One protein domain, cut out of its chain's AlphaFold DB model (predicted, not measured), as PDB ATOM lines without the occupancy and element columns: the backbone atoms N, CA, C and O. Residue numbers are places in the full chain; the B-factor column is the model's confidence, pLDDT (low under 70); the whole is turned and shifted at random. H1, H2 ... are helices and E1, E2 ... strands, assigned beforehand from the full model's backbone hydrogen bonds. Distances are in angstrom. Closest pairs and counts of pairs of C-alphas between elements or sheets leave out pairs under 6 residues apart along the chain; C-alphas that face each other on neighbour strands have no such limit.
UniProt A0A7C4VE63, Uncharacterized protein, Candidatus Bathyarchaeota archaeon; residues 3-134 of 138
ATOM      1  N   THR A   3     150.317 124.442  99.882       89.31
ATOM      2  CA  THR A   3     151.149 124.101  98.726       89.31
ATOM      3  C   THR A   3     152.363 123.319  99.207       89.31
ATOM      4  O   THR A   3     153.062 123.770 100.122       89.31
ATOM      5  N   ARG A   4     152.636 122.164  98.591       93.44
ATOM      6  CA  ARG A   4     153.878 121.395  98.803       93.44
ATOM      7  C   ARG A   4     154.690 121.356  97.522       93.44
ATOM      8  O   ARG A   4     154.223 120.859  96.499       93.44
ATOM      9  N   ALA A   5     155.917 121.848  97.583       95.38
ATOM     10  CA  ALA A   5     156.761 121.992  96.412       95.38
ATOM     11  C   ALA A   5     158.209 121.589  96.684       95.38
ATOM     12  O   ALA A   5     158.697 121.640  97.815       95.38
ATOM     13  N   ILE A   6     158.909 121.236  95.608       96.25
ATOM     14  CA  ILE A   6     160.369 121.223  95.573       96.25
ATOM     15  C   ILE A   6     160.838 122.386  94.707       96.25
ATOM     16  O   ILE A   6     160.362 122.549  93.585       96.25
ATOM     17  N   VAL A   7     161.800 123.158  95.209       96.25
ATOM     18  CA  VAL A   7     162.603 124.076  94.400       96.25
ATOM     19  C   VAL A   7     163.966 123.430  94.166       96.25
ATOM     20  O   VAL A   7     164.724 123.213  95.109       96.25
ATOM     21  N   GLU A   8     164.254 123.064  92.921       95.88
ATOM     22  CA  GLU A   8     165.534 122.520  92.474       95.88
ATOM     23  C   GLU A   8     166.370 123.651  91.866       95.88
ATOM     24  O   GLU A   8     166.049 124.158  90.797       95.88
ATOM     25  N   VAL A   9     167.444 124.047  92.545       94.12
ATOM     26  CA  VAL A   9     168.448 124.977  92.021       94.12
ATOM     27  C   VAL A   9     169.512 124.157  91.301       94.12
ATOM     28  O   VAL A   9     170.105 123.264  91.906       94.12
ATOM     29  N   VAL A  10     169.728 124.441  90.021       91.62
ATOM     30  CA  VAL A  10     170.684 123.762  89.143       91.62
ATOM     31  C   VAL A  10     171.695 124.781  88.647       91.62
ATOM     32  O   VAL A  10     171.305 125.857  88.200       91.62
ATOM     33  N   ASP A  11     172.977 124.453  88.712       87.81
ATOM     34  CA  ASP A  11     174.039 125.327  88.214       87.81
ATOM     35  C   ASP A  11     174.559 124.916  86.829       87.81
ATOM     36  O   ASP A  11     174.138 123.909  86.250       87.81
ATOM     37  N   SER A  12     175.511 125.686  86.303       84.00
ATOM     38  CA  SER A  12     176.154 125.415  85.013       84.00
ATOM     39  C   SER A  12     177.013 124.145  85.000       84.00
ATOM     40  O   SER A  12     177.306 123.617  83.927       84.00
ATOM     41  N   THR A  13     177.378 123.611  86.169       85.81
ATOM     42  CA  THR A  13     178.078 122.327  86.320       85.81
ATOM     43  C   THR A  13     177.122 121.140  86.488       85.81
ATOM     44  O   THR A  13     177.567 119.990  86.525       85.81
ATOM     45  N   ASN A  14     175.808 121.402  86.502       85.38
ATOM     46  CA  ASN A  14     174.728 120.457  86.777       85.38
ATOM     47  C   ASN A  14     174.721 119.922  88.228       85.38
ATOM     48  O   ASN A  14     174.116 118.880  88.507       85.38
ATOM     49  N   GLU A  15     175.361 120.632  89.159       88.38
ATOM     50  CA  GLU A  15     175.158 120.461  90.594       88.38
ATOM     51  C   GLU A  15     173.736 120.899  90.965       88.38
ATOM     52  O   GLU A  15     173.196 121.870  90.427       88.38
ATOM     53  N   LYS A  16     173.101 120.153  91.877       91.38
ATOM     54  CA  LYS A  16     171.691 120.337  92.230       91.38
ATOM     55  C   LYS A  16     171.486 120.495  93.724       91.38
ATOM     56  O   LYS A  16     171.852 119.616  94.503       91.38
ATOM     57  N   TRP A  17     170.758 121.540  94.094       93.50
ATOM     58  CA  TRP A  17     170.282 121.781  95.450       93.50
ATOM     59  C   TRP A  17     168.764 121.699  95.461       93.50
ATOM     60  O   TRP A  17     168.097 122.424  94.729       93.50
ATOM     61  N   LYS A  18     168.199 120.819  96.286       95.62
ATOM     62  CA  LYS A  18     166.748 120.645  96.372       95.62
ATOM     63  C   LYS A  18     166.238 121.152  97.704       95.62
ATOM     64  O   LYS A  18     166.698 120.727  98.763       95.62
ATOM     65  N   ILE A  19     165.269 122.052  97.638       96.12
ATOM     66  CA  ILE A  19     164.661 122.699  98.791       96.12
ATOM     67  C   ILE A  19     163.205 122.266  98.837       96.12
ATOM     68  O   ILE A  19     162.450 122.501  97.897       96.12
ATOM     69  N   TYR A  20     162.815 121.629  99.933       96.50
ATOM     70  CA  TYR A  20     161.412 121.399 100.225       96.50
ATOM     71  C   TYR A  20     160.783 122.690 100.726       96.50
ATOM     72  O   TYR A  20     161.348 123.357 101.595       96.50
ATOM     73  N   VAL A  21     159.602 123.006 100.201       94.56
ATOM     74  CA  VAL A  21     158.802 124.154 100.613       94.56
ATOM     75  C   VAL A  21     157.384 123.692 100.910       94.56
ATOM     76  O   VAL A  21     156.726 123.069 100.079       94.56
ATOM     77  N   HIS A  22     156.911 124.038 102.099       93.81
ATOM     78  CA  HIS A  22     155.515 123.942 102.485       93.81
ATOM     79  C   HIS A  22     155.055 125.285 103.025       93.81
ATOM     80  O   HIS A  22     155.711 125.885 103.881       93.81
ATOM     81  N   GLY A  23     153.918 125.746 102.525       87.50
ATOM     82  CA  GLY A  23     153.298 126.985 102.956       87.50
ATOM     83  C   GLY A  23     151.793 126.926 102.766       87.50
ATOM     84  O   GLY A  23     151.286 126.197 101.912       87.50
ATOM     85  N   ASP A  24     151.079 127.701 103.574       84.81
ATOM     86  CA  ASP A  24     149.658 127.926 103.358       84.81
ATOM     87  C   ASP A  24     149.465 128.901 102.196       84.81
ATOM     88  O   ASP A  24     150.194 129.887 102.064       84.81
ATOM     89  N   GLY A  25     148.466 128.630 101.361       78.94
ATOM     90  CA  GLY A  25     148.148 129.451 100.202       78.94
ATOM     91  C   GLY A  25     148.223 128.702  98.882       78.94
ATOM     92  O   GLY A  25     148.368 127.477  98.833       78.94
ATOM     93  N   TYR A  26     148.059 129.481  97.821       81.50
ATOM     94  CA  TYR A  26     148.025 129.009  96.447       81.50
ATOM     95  C   TYR A  26     149.440 128.949  95.843       81.50
ATOM     96  O   TYR A  26     150.293 129.762  96.214       81.50
ATOM     97  N   PRO A  27     149.707 128.016  94.916       77.31
ATOM     98  CA  PRO A  27     151.033 127.809  94.330       77.31
ATOM     99  C   PRO A  27     151.583 129.034  93.591       77.31
ATOM    100  O   PRO A  27     152.788 129.283  93.617       77.31
ATOM    101  N   GLU A  28     150.713 129.863  93.019       83.06
ATOM    102  CA  GLU A  28     151.073 131.126  92.373       83.06
ATOM    103  C   GLU A  28     151.774 132.085  93.352       83.06
ATOM    104  O   GLU A  28     152.596 132.905  92.952       83.06
ATOM    105  N   TRP A  29     151.507 131.978  94.658       88.06
ATOM    106  CA  TRP A  29     152.188 132.804  95.658       88.06
ATOM    107  C   TRP A  29     153.642 132.382  95.859       88.06
ATOM    108  O   TRP A  29     154.498 133.235  96.091       88.06
ATOM    109  N   LEU A  30     153.937 131.081  95.768       89.19
ATOM    110  CA  LEU A  30     155.313 130.596  95.818       89.19
ATOM    111  C   LEU A  30     156.082 131.026  94.564       89.19
ATOM    112  O   LEU A  30     157.222 131.464  94.685       89.19
ATOM    113  N   GLU A  31     155.445 130.980  93.393       89.75
ATOM    114  CA  GLU A  31     156.025 131.473  92.139       89.75
ATOM    115  C   GLU A  31     156.408 132.958  92.233       89.75
ATOM    116  O   GLU A  31     157.572 133.303  92.043       89.75
ATOM    117  N   VAL A  32     155.484 133.821  92.672       90.00
ATOM    118  CA  VAL A  32     155.745 135.263  92.863       90.00
ATOM    119  C   VAL A  32     156.883 135.521  93.862       90.00
ATOM    120  O   VAL A  32     157.708 136.422  93.665       90.00
ATOM    121  N   ARG A  33     156.966 134.735  94.945       89.25
ATOM    122  CA  ARG A  33     158.074 134.817  95.916       89.25
ATOM    123  C   ARG A  33     159.405 134.437  95.267       89.25
ATOM    124  O   ARG A  33     160.397 135.133  95.475       89.25
ATOM    125  N   LEU A  34     159.432 133.372  94.467       91.00
ATOM    126  CA  LEU A  34     160.632 132.948  93.745       91.00
ATOM    127  C   LEU A  34     161.090 134.009  92.745       91.00
ATOM    128  O   LEU A  34     162.262 134.372  92.758       91.00
ATOM    129  N   GLU A  35     160.185 134.571  91.947       89.50
ATOM    130  CA  GLU A  35     160.509 135.659  91.016       89.50
ATOM    131  C   GLU A  35     161.056 136.895  91.739       89.50
ATOM    132  O   GLU A  35     162.064 137.476  91.331       89.50
ATOM    133  N   THR A  36     160.438 137.267  92.864       87.81
ATOM    134  CA  THR A  36     160.895 138.386  93.699       87.81
ATOM    135  C   THR A  36     162.303 138.138  94.239       87.81
ATOM    136  O   THR A  36     163.141 139.044  94.226       87.81
ATOM    137  N   PHE A  37     162.586 136.918  94.700       86.94
ATOM    138  CA  PHE A  37     163.918 136.527  95.152       86.94
ATOM    139  C   PHE A  37     164.941 136.567  94.016       86.94
ATOM    140  O   PHE A  37     165.998 137.168  94.174       86.94
ATOM    141  N   ILE A  38     164.609 135.983  92.864       86.31
ATOM    142  CA  ILE A  38     165.453 135.951  91.664       86.31
ATOM    143  C   ILE A  38     165.825 137.370  91.231       86.31
ATOM    144  O   ILE A  38     166.996 137.651  90.987       86.31
ATOM    145  N   LYS A  39     164.858 138.293  91.208       81.88
ATOM    146  CA  LYS A  39     165.112 139.703  90.896       81.88
ATOM    147  C   LYS A  39     166.103 140.334  91.879       81.88
ATOM    148  O   LYS A  39     167.085 140.935  91.452       81.88
ATOM    149  N   LYS A  40     165.898 140.141  93.187       78.31
ATOM    150  CA  LYS A  40     166.818 140.634  94.231       78.31
ATOM    151  C   LYS A  40     168.211 140.007  94.127       78.31
ATOM    152  O   LYS A  40     169.199 140.689  94.380       78.31
ATOM    153  N   ALA A  41     168.297 138.733  93.744       77.12
ATOM    154  CA  ALA A  41     169.560 138.035  93.537       77.12
ATOM    155  C   ALA A  41     170.355 138.645  92.367       77.12
ATOM    156  O   ALA A  41     171.561 138.850  92.511       77.12
ATOM    157  N   LYS A  42     169.679 139.014  91.267       70.31
ATOM    158  CA  LYS A  42     170.285 139.674  90.093       70.31
ATOM    159  C   LYS A  42     170.719 141.122  90.352       70.31
ATOM    160  O   LYS A  42     171.731 141.560  89.821       70.31
ATOM    161  N   GLU A  43     169.975 141.871  91.165       65.94
ATOM    162  CA  GLU A  43     170.231 143.299  91.439       65.94
ATOM    163  C   GLU A  43     171.378 143.554  92.446       65.94
ATOM    164  O   GLU A  43     171.685 144.704  92.765       65.94
ATOM    165  N   SER A  44     172.041 142.504  92.949       58.09
ATOM    166  CA  SER A  44     173.141 142.631  93.914       58.09
ATOM    167  C   SER A  44     174.483 142.981  93.237       58.09
ATOM    168  O   SER A  44     175.062 142.181  92.506       58.09
ATOM    169  N   ASP A  45     174.986 144.202  93.482       47.31
ATOM    170  CA  ASP A  45     176.198 144.766  92.858       47.31
ATOM    171  C   ASP A  45     177.445 143.872  93.074       47.31
ATOM    172  O   ASP A  45     177.821 143.616  94.226       47.31
ATOM    173  N   PRO A  46     178.133 143.434  91.993       47.62
ATOM    174  CA  PRO A  46     179.342 142.615  92.057       47.62
ATOM    175  C   PRO A  46     180.539 143.274  92.784       47.62
ATOM    176  O   PRO A  46     181.542 142.612  93.045       47.62
ATOM    177  N   LYS A  47     180.459 144.569  93.119       41.00
ATOM    178  CA  LYS A  47     181.489 145.328  93.848       41.00
ATOM    179  C   LYS A  47     181.230 145.450  95.351       41.00
ATOM    180  O   LYS A  47     182.121 145.910  96.071       41.00
ATOM    181  N   VAL A  48     180.064 145.030  95.852       45.69
ATOM    182  CA  VAL A  48     179.739 145.045  97.290       45.69
ATOM    183  C   VAL A  48     180.393 143.848  97.975       45.69
ATOM    184  O   VAL A  48     179.751 142.894  98.402       45.69
ATOM    185  N   THR A  49     181.718 143.910  98.092       44.28
ATOM    186  CA  THR A  49     182.472 142.965  98.911       44.28
ATOM    187  C   THR A  49     182.062 143.123 100.373       44.28
ATOM    188  O   THR A  49     182.186 144.194 100.964       44.28
ATOM    189  N   GLY A  50     181.589 142.032 100.975       45.22
ATOM    190  CA  GLY A  50     181.740 141.863 102.415       45.22
ATOM    191  C   GLY A  50     180.506 141.868 103.304       45.22
ATOM    192  O   GLY A  50     180.724 141.967 104.498       45.22
ATOM    193  N   ASN A  51     179.270 141.683 102.836       45.12
ATOM    194  CA  ASN A  51     178.179 141.254 103.733       45.12
ATOM    195  C   ASN A  51     177.164 140.412 102.946       45.12
ATOM    196  O   ASN A  51     176.958 140.741 101.797       45.12
ATOM    197  N   TYR A  52     176.543 139.329 103.442       50.06
ATOM    198  CA  TYR A  52     175.660 139.363 104.614       50.06
ATOM    199  C   TYR A  52     175.273 138.014 105.248       50.06
ATOM    200  O   TYR A  52     175.359 136.950 104.641       50.06
ATOM    201  N   GLN A  53     174.787 138.136 106.491       50.94
ATOM    202  CA  GLN A  53     174.349 137.077 107.397       50.94
ATOM    203  C   GLN A  53     172.874 136.691 107.245       50.94
ATOM    204  O   GLN A  53     171.994 137.530 107.057       50.94
ATOM    205  N   THR A  54     172.610 135.409 107.480       55.47
ATOM    206  CA  THR A  54     171.271 134.833 107.570       55.47
ATOM    207  C   THR A  54     171.080 134.113 108.901       55.47
ATOM    208  O   THR A  54     171.837 133.213 109.244       55.47
ATOM    209  N   CYS A  55     170.006 134.453 109.592       40.53
ATOM    210  CA  CYS A  55     169.019 133.544 110.181       40.53
ATOM    211  C   CYS A  55     167.807 134.420 110.521       40.53
ATOM    212  O   CYS A  55     167.368 134.475 111.662       40.53
ATOM    213  N   TYR A  56     167.310 135.121 109.483       53.91
ATOM    214  CA  TYR A  56     166.027 135.847 109.426       53.91
ATOM    215  C   TYR A  56     166.023 137.388 109.541       53.91
ATOM    216  O   TYR A  56     164.952 137.984 109.511       53.91
ATOM    217  N   GLY A  57     167.174 138.069 109.505       47.12
ATOM    218  CA  GLY A  57     167.291 139.541 109.366       47.12
ATOM    219  C   GLY A  57     168.044 139.976 108.098       47.12
ATOM    220  O   GLY A  57     169.008 140.727 108.187       47.12
ATOM    221  N   ASN A  58     167.657 139.415 106.949       55.69
ATOM    222  CA  ASN A  58     168.452 139.346 105.713       55.69
ATOM    223  C   ASN A  58     168.976 140.689 105.201       55.69
ATOM    224  O   ASN A  58     168.215 141.640 105.024       55.69
ATOM    225  N   ILE A  59     170.227 140.690 104.755       51.03
ATOM    226  CA  ILE A  59     170.646 141.564 103.659       51.03
ATOM    227  C   ILE A  59     171.498 140.686 102.701       51.03
ATOM    228  O   ILE A  59     171.826 139.553 103.050       51.03
ATOM    229  N   PHE A  60     171.738 141.103 101.454       56.44
ATOM    230  CA  PHE A  60     172.341 140.275 100.393       56.44
ATOM    231  C   PHE A  60     173.696 140.820  99.945       56.44
ATOM    232  O   PHE A  60     173.831 142.019  99.703       56.44
ATOM    233  N   GLY A  61     174.696 139.941  99.874       48.84
ATOM    234  CA  GLY A  61     176.013 140.245  99.312       48.84
ATOM    235  C   GLY A  61     176.113 139.984  97.829       48.84
ATOM    236  O   GLY A  61     175.223 139.358  97.265       48.84
ATOM    237  N   THR A  62     177.226 140.444  97.250       52.06
ATOM    238  CA  THR A  62     177.684 140.239  95.865       52.06
ATOM    239  C   THR A  62     177.068 139.026  95.158       52.06
ATOM    240  O   THR A  62     177.285 137.898  95.604       52.06
ATOM    241  N   ASN A  63     176.346 139.285  94.062       63.06
ATOM    242  CA  ASN A  63     175.782 138.352  93.079       63.06
ATOM    243  C   ASN A  63     175.699 136.875  93.511       63.06
ATOM    244  O   ASN A  63     176.443 136.019  93.029       63.06
ATOM    245  N   VAL A  64     174.755 136.560  94.408       66.38
ATOM    246  CA  VAL A  64     174.514 135.175  94.862       66.38
ATOM    247  C   VAL A  64     174.058 134.238  93.738       66.38
ATOM    248  O   VAL A  64     174.078 133.030  93.935       66.38
ATOM    249  N   ALA A  65     173.687 134.761  92.562       65.00
ATOM    250  CA  ALA A  65     173.374 133.950  91.383       65.00
ATOM    251  C   ALA A  65     174.600 133.220  90.808       65.00
ATOM    252  O   ALA A  65     174.436 132.251  90.075       65.00
ATOM    253  N   LEU A  66     175.817 133.657  91.154       68.88
ATOM    254  CA  LEU A  66     177.066 133.027  90.713       68.88
ATOM    255  C   LEU A  66     177.477 131.824  91.573       68.88
ATOM    256  O   LEU A  66     178.344 131.053  91.175       68.88
ATOM    257  N   GLU A  67     176.887 131.661  92.760       78.00
ATOM    258  CA  GLU A  67     177.244 130.600  93.705       78.00
ATOM    259  C   GLU A  67     175.984 129.826  94.138       78.00
ATOM    260  O   GLU A  67     175.234 130.301  94.995       78.00
ATOM    261  N   PRO A  68     175.746 128.614  93.609       81.44
ATOM    262  CA  PRO A  68     174.506 127.855  93.820       81.44
ATOM    263  C   PRO A  68     174.192 127.563  95.287       81.44
ATOM    264  O   PRO A  68     173.044 127.657  95.717       81.44
ATOM    265  N   SER A  69     175.219 127.269  96.086       79.88
ATOM    266  CA  SER A  69     175.091 127.046  97.528       79.88
ATOM    267  C   SER A  69     174.657 128.314  98.276       79.88
ATOM    268  O   SER A  69     173.822 128.251  99.186       79.88
ATOM    269  N   ARG A  70     175.162 129.487  97.867       79.56
ATOM    270  CA  ARG A  70     174.733 130.788  98.405       79.56
ATOM    271  C   ARG A  70     173.322 131.128  97.960       79.56
ATOM    272  O   ARG A  70     172.527 131.561  98.793       79.56
ATOM    273  N   PHE A  71     172.998 130.886  96.692       85.38
ATOM    274  CA  PHE A  71     171.649 131.055  96.169       85.38
ATOM    275  C   PHE A  71     170.645 130.213  96.964       85.38
ATOM    276  O   PHE A  71     169.664 130.746  97.478       85.38
ATOM    277  N   ALA A  72     170.925 128.917  97.140       88.38
ATOM    278  CA  ALA A  72     170.070 127.995  97.879       88.38
ATOM    279  C   ALA A  72     169.896 128.416  99.347       88.38
ATOM    280  O   ALA A  72     168.775 128.439  99.858       88.38
ATOM    281  N   THR A  73     170.980 128.817 100.017       84.94
ATOM    282  CA  THR A  73     170.931 129.294 101.411       84.94
ATOM    283  C   THR A  73     170.107 130.577 101.541       84.94
ATOM    284  O   THR A  73     169.233 130.673 102.407       84.94
ATOM    285  N   GLY A  74     170.335 131.554 100.657       84.38
ATOM    286  CA  GLY A  74     169.575 132.803 100.622       84.38
ATOM    287  C   GLY A  74     168.095 132.570 100.326       84.38
ATOM    288  O   GLY A  74     167.239 133.200 100.947       84.38
ATOM    289  N   LEU A  75     167.790 131.622  99.438       88.69
ATOM    290  CA  LEU A  75     166.425 131.260  99.090       88.69
ATOM    291  C   LEU A  75     165.687 130.640 100.281       88.69
ATOM    292  O   LEU A  75     164.560 131.037 100.571       88.69
ATOM    293  N   ILE A  76     166.326 129.719 101.011       89.62
ATOM    294  CA  ILE A  76     165.753 129.131 102.233       89.62
ATOM    295  C   ILE A  76     165.420 130.227 103.251       89.62
ATOM    296  O   ILE A  76     164.302 130.278 103.769       89.62
ATOM    297  N   ALA A  77     166.371 131.128 103.514       85.19
ATOM    298  CA  ALA A  77     166.188 132.222 104.465       85.19
ATOM    299  C   ALA A  77     165.076 133.192 104.034       85.19
ATOM    300  O   ALA A  77     164.289 133.647 104.866       85.19
ATOM    301  N   TYR A  78     164.997 133.500 102.738       86.81
ATOM    302  CA  TYR A  78     163.957 134.351 102.174       86.81
ATOM    303  C   TYR A  78     162.570 133.719 102.316       86.81
ATOM    304  O   TYR A  78     161.674 134.330 102.892       86.81
ATOM    305  N   LEU A  79     162.397 132.478 101.857       88.81
ATOM    306  CA  LEU A  79     161.098 131.806 101.880       88.81
ATOM    307  C   LEU A  79     160.571 131.601 103.302       88.81
ATOM    308  O   LEU A  79     159.368 131.733 103.522       88.81
ATOM    309  N   PHE A  80     161.442 131.307 104.266       85.75
ATOM    310  CA  PHE A  80     161.033 131.202 105.665       85.75
ATOM    311  C   PHE A  80     160.524 132.549 106.210       85.75
ATOM    312  O   PHE A  80     159.477 132.595 106.851       85.75
ATOM    313  N   ASN A  81     161.202 133.658 105.885       84.81
ATOM    314  CA  ASN A  81     160.775 135.008 106.273       84.81
ATOM    315  C   ASN A  81     159.457 135.445 105.634       84.81
ATOM    316  O   ASN A  81     158.691 136.184 106.245       84.81
ATOM    317  N   GLU A  82     159.172 134.960 104.430       86.06
ATOM    318  CA  GLU A  82     157.892 135.179 103.750       86.06
ATOM    319  C   GLU A  82     156.751 134.311 104.329       86.06
ATOM    320  O   GLU A  82     155.650 134.271 103.779       86.06
ATOM    321  N   GLY A  83     156.984 133.601 105.439       83.50
ATOM    322  CA  GLY A  83     155.946 132.876 106.170       83.50
ATOM    323  C   GLY A  83     155.634 131.484 105.623       83.50
ATOM    324  O   GLY A  83     154.553 130.958 105.884       83.50
ATOM    325  N   ASN A  84     156.544 130.865 104.863       85.06
ATOM    326  CA  ASN A  84     156.420 129.438 104.550       85.06
ATOM    327  C   ASN A  84     156.679 128.609 105.820       85.06
ATOM    328  O   ASN A  84     157.690 128.792 106.498       85.06
ATOM    329  N   SER A  85     155.766 127.690 106.138       83.75
ATOM    330  CA  SER A  85     155.745 126.940 107.400       83.75
ATOM    331  C   SER A  85     156.835 125.873 107.497       83.75
ATOM    332  O   SER A  85     157.200 125.454 108.596       83.75
ATOM    333  N   SER A  86     157.377 125.406 106.373       90.00
ATOM    334  CA  SER A  86     158.558 124.542 106.367       90.00
ATOM    335  C   SER A  86     159.402 124.787 105.127       90.00
ATOM    336  O   SER A  86     158.914 124.650 104.008       90.00
ATOM    337  N   VAL A  87     160.677 125.115 105.332       93.25
ATOM    338  CA  VAL A  87     161.647 125.347 104.258       93.25
ATOM    339  C   VAL A  87     162.981 124.729 104.659       93.25
ATOM    340  O   VAL A  87     163.583 125.166 105.637       93.25
ATOM    341  N   TYR A  88     163.431 123.691 103.953       92.94
ATOM    342  CA  TYR A  88     164.670 122.981 104.294       92.94
ATOM    343  C   TYR A  88     165.252 122.207 103.104       92.94
ATOM    344  O   TYR A  88     164.543 121.873 102.156       92.94
ATOM    345  N   LEU A  89     166.555 121.908 103.156       94.19
ATOM    346  CA  LEU A  89     167.222 121.069 102.156       94.19
ATOM    347  C   LEU A  89     166.715 119.627 102.216       94.19
ATOM    348  O   LEU A  89     166.532 119.062 103.291       94.19
ATOM    349  N   THR A  90     166.534 119.007 101.057       94.62
ATOM    350  CA  THR A  90     166.029 117.640 100.943       94.62
ATOM    351  C   THR A  90     166.734 116.874  99.831       94.62
ATOM    352  O   THR A  90     167.312 117.458  98.921       94.62
ATOM    353  N   HIS A  91     166.657 115.544  99.875       92.62
ATOM    354  CA  HIS A  91     167.125 114.664  98.798       92.62
ATOM    355  C   HIS A  91     165.984 114.114  97.934       92.62
ATOM    356  O   HIS A  91     166.235 113.356  96.996       92.62
ATOM    357  N   ARG A  92     164.735 114.487  98.241       92.12
ATOM    358  CA  ARG A  92     163.537 114.021  97.531       92.12
ATOM    359  C   ARG A  92     163.601 114.325  96.036       92.12
ATOM    360  O   ARG A  92     164.177 115.319  95.600       92.12
ATOM    361  N   ASP A  93     163.024 113.447  95.229       91.38
ATOM    362  CA  ASP A  93     162.956 113.602  93.776       91.38
ATOM    363  C   ASP A  93     161.537 113.259  93.327       91.38
ATOM    364  O   ASP A  93     161.247 112.096  93.029       91.38
ATOM    365  N   PRO A  94     160.635 114.253  93.278       90.62
ATOM    366  CA  PRO A  94     159.222 113.987  93.061       90.62
ATOM    367  C   PRO A  94     158.941 113.418  91.661       90.62
ATOM    368  O   PRO A  94     157.884 112.843  91.433       90.62
ATOM    369  N   LEU A  95     159.893 113.508  90.721       88.56
ATOM    370  CA  LEU A  95     159.767 112.895  89.396       88.56
ATOM    371  C   LEU A  95     159.997 111.377  89.400       88.56
ATOM    372  O   LEU A  95     159.551 110.691  88.473       88.56
ATOM    373  N   LYS A  96     160.714 110.864  90.404       89.19
ATOM    374  CA  LYS A  96     161.042 109.438  90.569       89.19
ATOM    375  C   LYS A  96     160.207 108.759  91.651       89.19
ATOM    376  O   LYS A  96     160.140 107.533  91.686       89.19
ATOM    377  N   GLU A  97     159.592 109.539  92.531       86.56
ATOM    378  CA  GLU A  97     158.680 109.043  93.553       86.56
ATOM    379  C   GLU A  97     157.385 108.530  92.902       86.56
ATOM    380  O   GLU A  97     156.788 109.192  92.054       86.56
ATOM    381  N   LYS A  98     156.962 107.317  93.278       81.31
ATOM    382  CA  LYS A  98     155.710 106.719  92.787       81.31
ATOM    383  C   LYS A  98     154.491 107.420  93.386       81.31
ATOM    384  O   LYS A  98     153.554 107.731  92.662       81.31
ATOM    385  N   ASP A  99     154.563 107.681  94.687       81.94
ATOM    386  CA  ASP A  99     153.527 108.325  95.481       81.94
ATOM    387  C   ASP A  99     154.175 109.524  96.178       81.94
ATOM    388  O   ASP A  99     154.888 109.371  97.171       81.94
ATOM    389  N   THR A 100     154.003 110.712  95.600       86.25
ATOM    390  CA  THR A 100     154.554 111.959  96.133       86.25
ATOM    391  C   THR A 100     153.421 112.905  96.503       86.25
ATOM    392  O   THR A 100     152.459 113.062  95.754       86.25
ATOM    393  N   ASP A 101     153.534 113.526  97.673       88.12
ATOM    394  CA  ASP A 101     152.666 114.612  98.134       88.12
ATOM    395  C   ASP A 101     153.118 115.986  97.610       88.12
ATOM    396  O   ASP A 101     152.524 117.006  97.953       88.12
ATOM    397  N   ILE A 102     154.184 116.016  96.803       92.81
ATOM    398  CA  ILE A 102     154.677 117.217  96.140       92.81
ATOM    399  C   ILE A 102     153.798 117.519  94.930       92.81
ATOM    400  O   ILE A 102     153.678 116.719  94.001       92.81
ATOM    401  N   GLU A 103     153.226 118.712  94.921       92.00
ATOM    402  CA  GLU A 103     152.298 119.169  93.891       92.00
ATOM    403  C   GLU A 103     153.038 119.889  92.757       92.00
ATOM    404  O   GLU A 103     152.645 119.783  91.595       92.00
ATOM    405  N   TYR A 104     154.140 120.573  93.084       92.81
ATOM    406  CA  TYR A 104     154.892 121.405  92.148       92.81
ATOM    407  C   TYR A 104     156.400 121.176  92.240       92.81
ATOM    408  O   TYR A 104     156.975 121.027  93.321       92.81
ATOM    409  N   LEU A 105     157.054 121.207  91.082       94.44
ATOM    410  CA  LEU A 105     158.504 121.281  90.960       94.44
ATOM    411  C   LEU A 105     158.875 122.598  90.275       94.44
ATOM    412  O   LEU A 105     158.532 122.813  89.114       94.44
ATOM    413  N   TYR A 106     159.600 123.448  90.991       94.12
ATOM    414  CA  TYR A 106     160.194 124.677  90.476       94.12
ATOM    415  C   TYR A 106     161.668 124.409  90.202       94.12
ATOM    416  O   TYR A 106     162.391 124.001  91.104       94.12
ATOM    417  N   GLN A 107     162.130 124.619  88.977       94.31
ATOM    418  CA  GLN A 107     163.534 124.459  88.612       94.31
ATOM    419  C   GLN A 107     164.135 125.829  88.326       94.31
ATOM    420  O   GLN A 107     163.644 126.552  87.462       94.31
ATOM    421  N   VAL A 108     165.180 126.182  89.067       93.38
ATOM    422  CA  VAL A 108     165.913 127.441  88.945       93.38
ATOM    423  C   VAL A 108     167.287 127.127  88.376       93.38
ATOM    424  O   VAL A 108     168.099 126.500  89.048       93.38
ATOM    425  N   PHE A 109     167.550 127.555  87.149       91.81
ATOM    426  CA  PHE A 109     168.833 127.357  86.482       91.81
ATOM    427  C   PHE A 109     169.686 128.610  86.617       91.81
ATOM    428  O   PHE A 109     169.237 129.685  86.219       91.81
ATOM    429  N   LEU A 110     170.889 128.454  87.163       89.19
ATOM    430  CA  LEU A 110     171.925 129.477  87.254       89.19
ATOM    431  C   LEU A 110     172.950 129.213  86.150       89.19
ATOM    432  O   LEU A 110     173.560 128.144  86.119       89.19
ATOM    433  N   ASP A 111     173.141 130.162  85.240       82.94
ATOM    434  CA  ASP A 111     174.062 129.991  84.107       82.94
ATOM    435  C   ASP A 111     175.546 130.192  84.476       82.94
ATOM    436  O   ASP A 111     176.435 129.827  83.710       82.94
ATOM    437  N   GLY A 112     175.821 130.735  85.665       74.06
ATOM    438  CA  GLY A 112     177.167 131.087  86.125       74.06
ATOM    439  C   GLY A 112     177.679 132.442  85.620       74.06
ATOM    440  O   GLY A 112     178.766 132.855  86.015       74.06
ATOM    441  N   GLU A 113     176.901 133.153  84.806       77.06
ATOM    442  CA  GLU A 113     177.171 134.517  84.332       77.06
ATOM    443  C   GLU A 113     176.209 135.545  84.961       77.06
ATOM    444  O   GLU A 113     176.415 136.754  84.853       77.06
ATOM    445  N   GLY A 114     175.209 135.068  85.707       68.56
ATOM    446  CA  GLY A 114     174.247 135.877  86.455       68.56
ATOM    447  C   GLY A 114     172.833 135.827  85.883       68.56
ATOM    448  O   GLY A 114     171.922 136.409  86.483       68.56
ATOM    449  N   GLU A 115     172.611 135.115  84.774       80.06
ATOM    450  CA  GLU A 115     171.259 134.815  84.329       80.06
ATOM    451  C   GLU A 115     170.646 133.670  85.120       80.06
ATOM    452  O   GLU A 115     171.281 132.708  85.557       80.06
ATOM    453  N   ILE A 116     169.337 133.813  85.310       84.94
ATOM    454  CA  ILE A 116     168.525 132.877  86.068       84.94
ATOM    455  C   ILE A 116     167.280 132.574  85.253       84.94
ATOM    456  O   ILE A 116     166.557 133.501  84.876       84.94
ATOM    457  N   THR A 117     167.025 131.288  85.021       89.25
ATOM    458  CA  THR A 117     165.804 130.790  84.372       89.25
ATOM    459  C   THR A 117     164.968 130.013  85.380       89.25
ATOM    460  O   THR A 117     165.484 129.110  86.033       89.25
ATOM    461  N   LEU A 118     163.679 130.335  85.489       91.62
ATOM    462  CA  LEU A 118     162.715 129.602  86.312       91.62
ATOM    463  C   LEU A 118     161.780 128.783  85.412       91.62
ATOM    464  O   LEU A 118     161.183 129.322  84.484       91.62
ATOM    465  N   ILE A 119     161.636 127.490  85.700       91.75
ATOM    466  CA  ILE A 119     160.675 126.589  85.054       91.75
ATOM    467  C   ILE A 119     159.754 126.012  86.127       91.75
ATOM    468  O   ILE A 119     160.227 125.485  87.131       91.75
ATOM    469  N   VAL A 120     158.443 126.065  85.900       91.25
ATOM    470  CA  VAL A 120     157.431 125.527  86.821       91.25
ATOM    471  C   VAL A 120     156.775 124.294  86.210       91.25
ATOM    472  O   VAL A 120     156.298 124.327  85.077       91.25
ATOM    473  N   THR A 121     156.744 123.195  86.961       89.88
ATOM    474  CA  THR A 121     156.083 121.945  86.569       89.88
ATOM    475  C   THR A 121     154.984 121.588  87.568       89.88
ATOM    476  O   THR A 121     155.272 121.300  88.729       89.88
ATOM    477  N   ASP A 122     153.735 121.541  87.097       88.44
ATOM    478  CA  ASP A 122     152.584 120.991  87.829       88.44
ATOM    479  C   ASP A 122     152.618 119.451  87.765       88.44
ATOM    480  O   ASP A 122     152.451 118.840  86.700       88.44
ATOM    481  N   LEU A 123     152.876 118.815  88.907       85.56
ATOM    482  CA  LEU A 123     152.990 117.360  89.024       85.56
ATOM    483  C   LEU A 123     151.632 116.684  89.225       85.56
ATOM    484  O   LEU A 123     151.466 115.522  88.840       85.56
ATOM    485  N   VAL A 124     150.644 117.408  89.754       76.62
ATOM    486  CA  VAL A 124     149.283 116.900  89.950       76.62
ATOM    487  C   VAL A 124     148.654 116.581  88.596       76.62
ATOM    488  O   VAL A 124     148.173 115.466  88.379       76.62
ATOM    489  N   ARG A 125     148.750 117.501  87.627       61.50
ATOM    490  CA  ARG A 125     148.268 117.264  86.251       61.50
ATOM    491  C   ARG A 125     149.006 116.120  85.557       61.50
ATOM    492  O   ARG A 125     148.409 115.394  84.762       61.50
ATOM    493  N   ARG A 126     150.285 115.916  85.880       57.41
ATOM    494  CA  ARG A 126     151.090 114.819  85.325       57.41
ATOM    495  C   ARG A 126     150.643 113.451  85.845       57.41
ATOM    496  O   ARG A 126     150.589 112.496  85.068       57.41
ATOM    497  N   ASN A 127     150.294 113.355  87.128       56.66
ATOM    498  CA  ASN A 127     149.759 112.123  87.708       56.66
ATOM    499  C   ASN A 127     148.387 111.773  87.119       56.66
ATOM    500  O   ASN A 127     148.181 110.617  86.760       56.66
ATOM    501  N   VAL A 128     147.515 112.766  86.892       53.41
ATOM    502  CA  VAL A 128     146.213 112.565  86.220       53.41
ATOM    503  C   VAL A 128     146.379 112.024  84.791       53.41
ATOM    504  O   VAL A 128     145.656 111.118  84.376       53.41
ATOM    505  N   GLN A 129     147.361 112.519  84.029       50.38
ATOM    506  CA  GLN A 129     147.652 111.983  82.693       50.38
ATOM    507  C   GLN A 129     148.200 110.548  82.732       50.38
ATOM    508  O   GLN A 129     147.840 109.737  81.881       50.38
ATOM    509  N   ARG A 130     149.035 110.205  83.725       51.50
ATOM    510  CA  ARG A 130     149.525 108.826  83.907       51.50
ATOM    511  C   ARG A 130     148.405 107.857  84.277       51.50
ATOM    512  O   ARG A 130     148.407 106.743  83.763       51.50
ATOM    513  N   THR A 131     147.462 108.258  85.129       51.50
ATOM    514  CA  THR A 131     146.315 107.410  85.486       51.50
ATOM    515  C   THR A 131     145.364 107.210  84.310       51.50
ATOM    516  O   THR A 131     144.931 106.087  84.080       51.50
ATOM    517  N   ASN A 132     145.117 108.246  83.503       51.59
ATOM    518  CA  ASN A 132     144.241 108.135  82.329       51.59
ATOM    519  C   ASN A 132     144.871 107.334  81.171       51.59
ATOM    520  O   ASN A 132     144.152 106.825  80.320       51.59
ATOM    521  N   GLY A 133     146.202 107.206  81.123       52.28
ATOM    522  CA  GLY A 133     146.916 106.406  80.118       52.28
ATOM    523  C   GLY A 133     147.104 104.926  80.476       52.28
ATOM    524  O   GLY A 133     147.760 104.210  79.721       52.28
ATOM    525  N   MET A 134     146.588 104.462  81.621       50.09
ATOM    526  CA  MET A 134     146.779 103.090  82.117       50.09
ATOM    527  C   MET A 134     145.550 102.174  81.945       50.09
ATOM    528  O   MET A 134     145.607 101.023  82.367       50.09
TER     529      MET A 134
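AT A GLANCE: This is residues 3 to 134 of the 138 residues of an uncharacterized protein of Candidatus Bathyarchaeota archaeon (UniProt A0A7C4VE63). A twisted sheet of five strands has two helices, H1 and H2, packed over one of its faces, in two layers. A third helix, H3, runs on from strand E5 at one end of the long axis, where residues 128 to 134 stick out, and the long link of residues 43 to 67 lies at the other end. The printed part has 132 residues with three named helices and five named strands, in the order E1, E2, H1, H2, E3, E4, E5, H3, and the class is mixed, helices and strands. The sheet is mixed, in the order E3, E2, E1, E4, E5. The whole is compact, with a radius of gyration of the C-alphas of 15.4 A, yet elongated in outline, spanning 56 by 31 by 23 A.

HOW THE PARTS SIT: E1, residues 3 to 10, and E2, residues 16 to 24, form a hairpin, antiparallel at 159 degrees, with N 7 and O 19 at 2.8 A. H1, residues 27 to 42, is on the sheet; its closest C-alphas to E1 are those of Pro 27 and Thr 3, 5.8 A apart. H2, residues 68 to 81, is on the same face at a height over the sheet of 8.5 A. It lies over E2, along the strands at 6 degrees on the local plane, and only just over E1, where 3 of its 14 C-alphas fall. H1 and H2 touch, Phe 37 and Leu 75 being closest with C-alphas 7.0 A apart, at a steep tilt of 52 degrees, opposite ways. E3, residues 86 to 89, is an edge strand, antiparallel to E2, with N 20 and O 88 at 2.8 A. E4, residues 104 to 110, is parallel to E1 at 22 degrees, with N 8 and O 106 at 2.8 A. E5, residues 116 to 122, is the other edge strand and forms a hairpin with E4, with N 107 and O 119 at 2.8 A. H3, residues 123 to 132, only grazes the sheet with residues 123 to 125 and is apart from H1 and H2. In H1, H2 and H3 every O i to N i+4 pair is within hydrogen-bond range.

IN THESE COORDINATES: E1 begins at C-alpha 3, (151.149, 124.101, 98.726), and measures 21.8 A; E2 measures 25.8 A. H1 measures 23.0 A and H2 19.9 A, from C-alpha 68 at (174.506, 127.855, 93.820). E3 has 4 residues, E4 measures 19.5 A and E5 20.0 A. H3 ends at C-alpha 132, (144.241, 108.135, 82.329).

THE WHOLE: The C-alphas farthest apart are those of Thr 49 and Met 134, 56.1 A. The printed part has no cut. The links H1 to H2 and E3 to E4 are long. Mean pLDDT of the printed part is 78.7; residues 43 to 66, 114 and 125 to 134 are under 70.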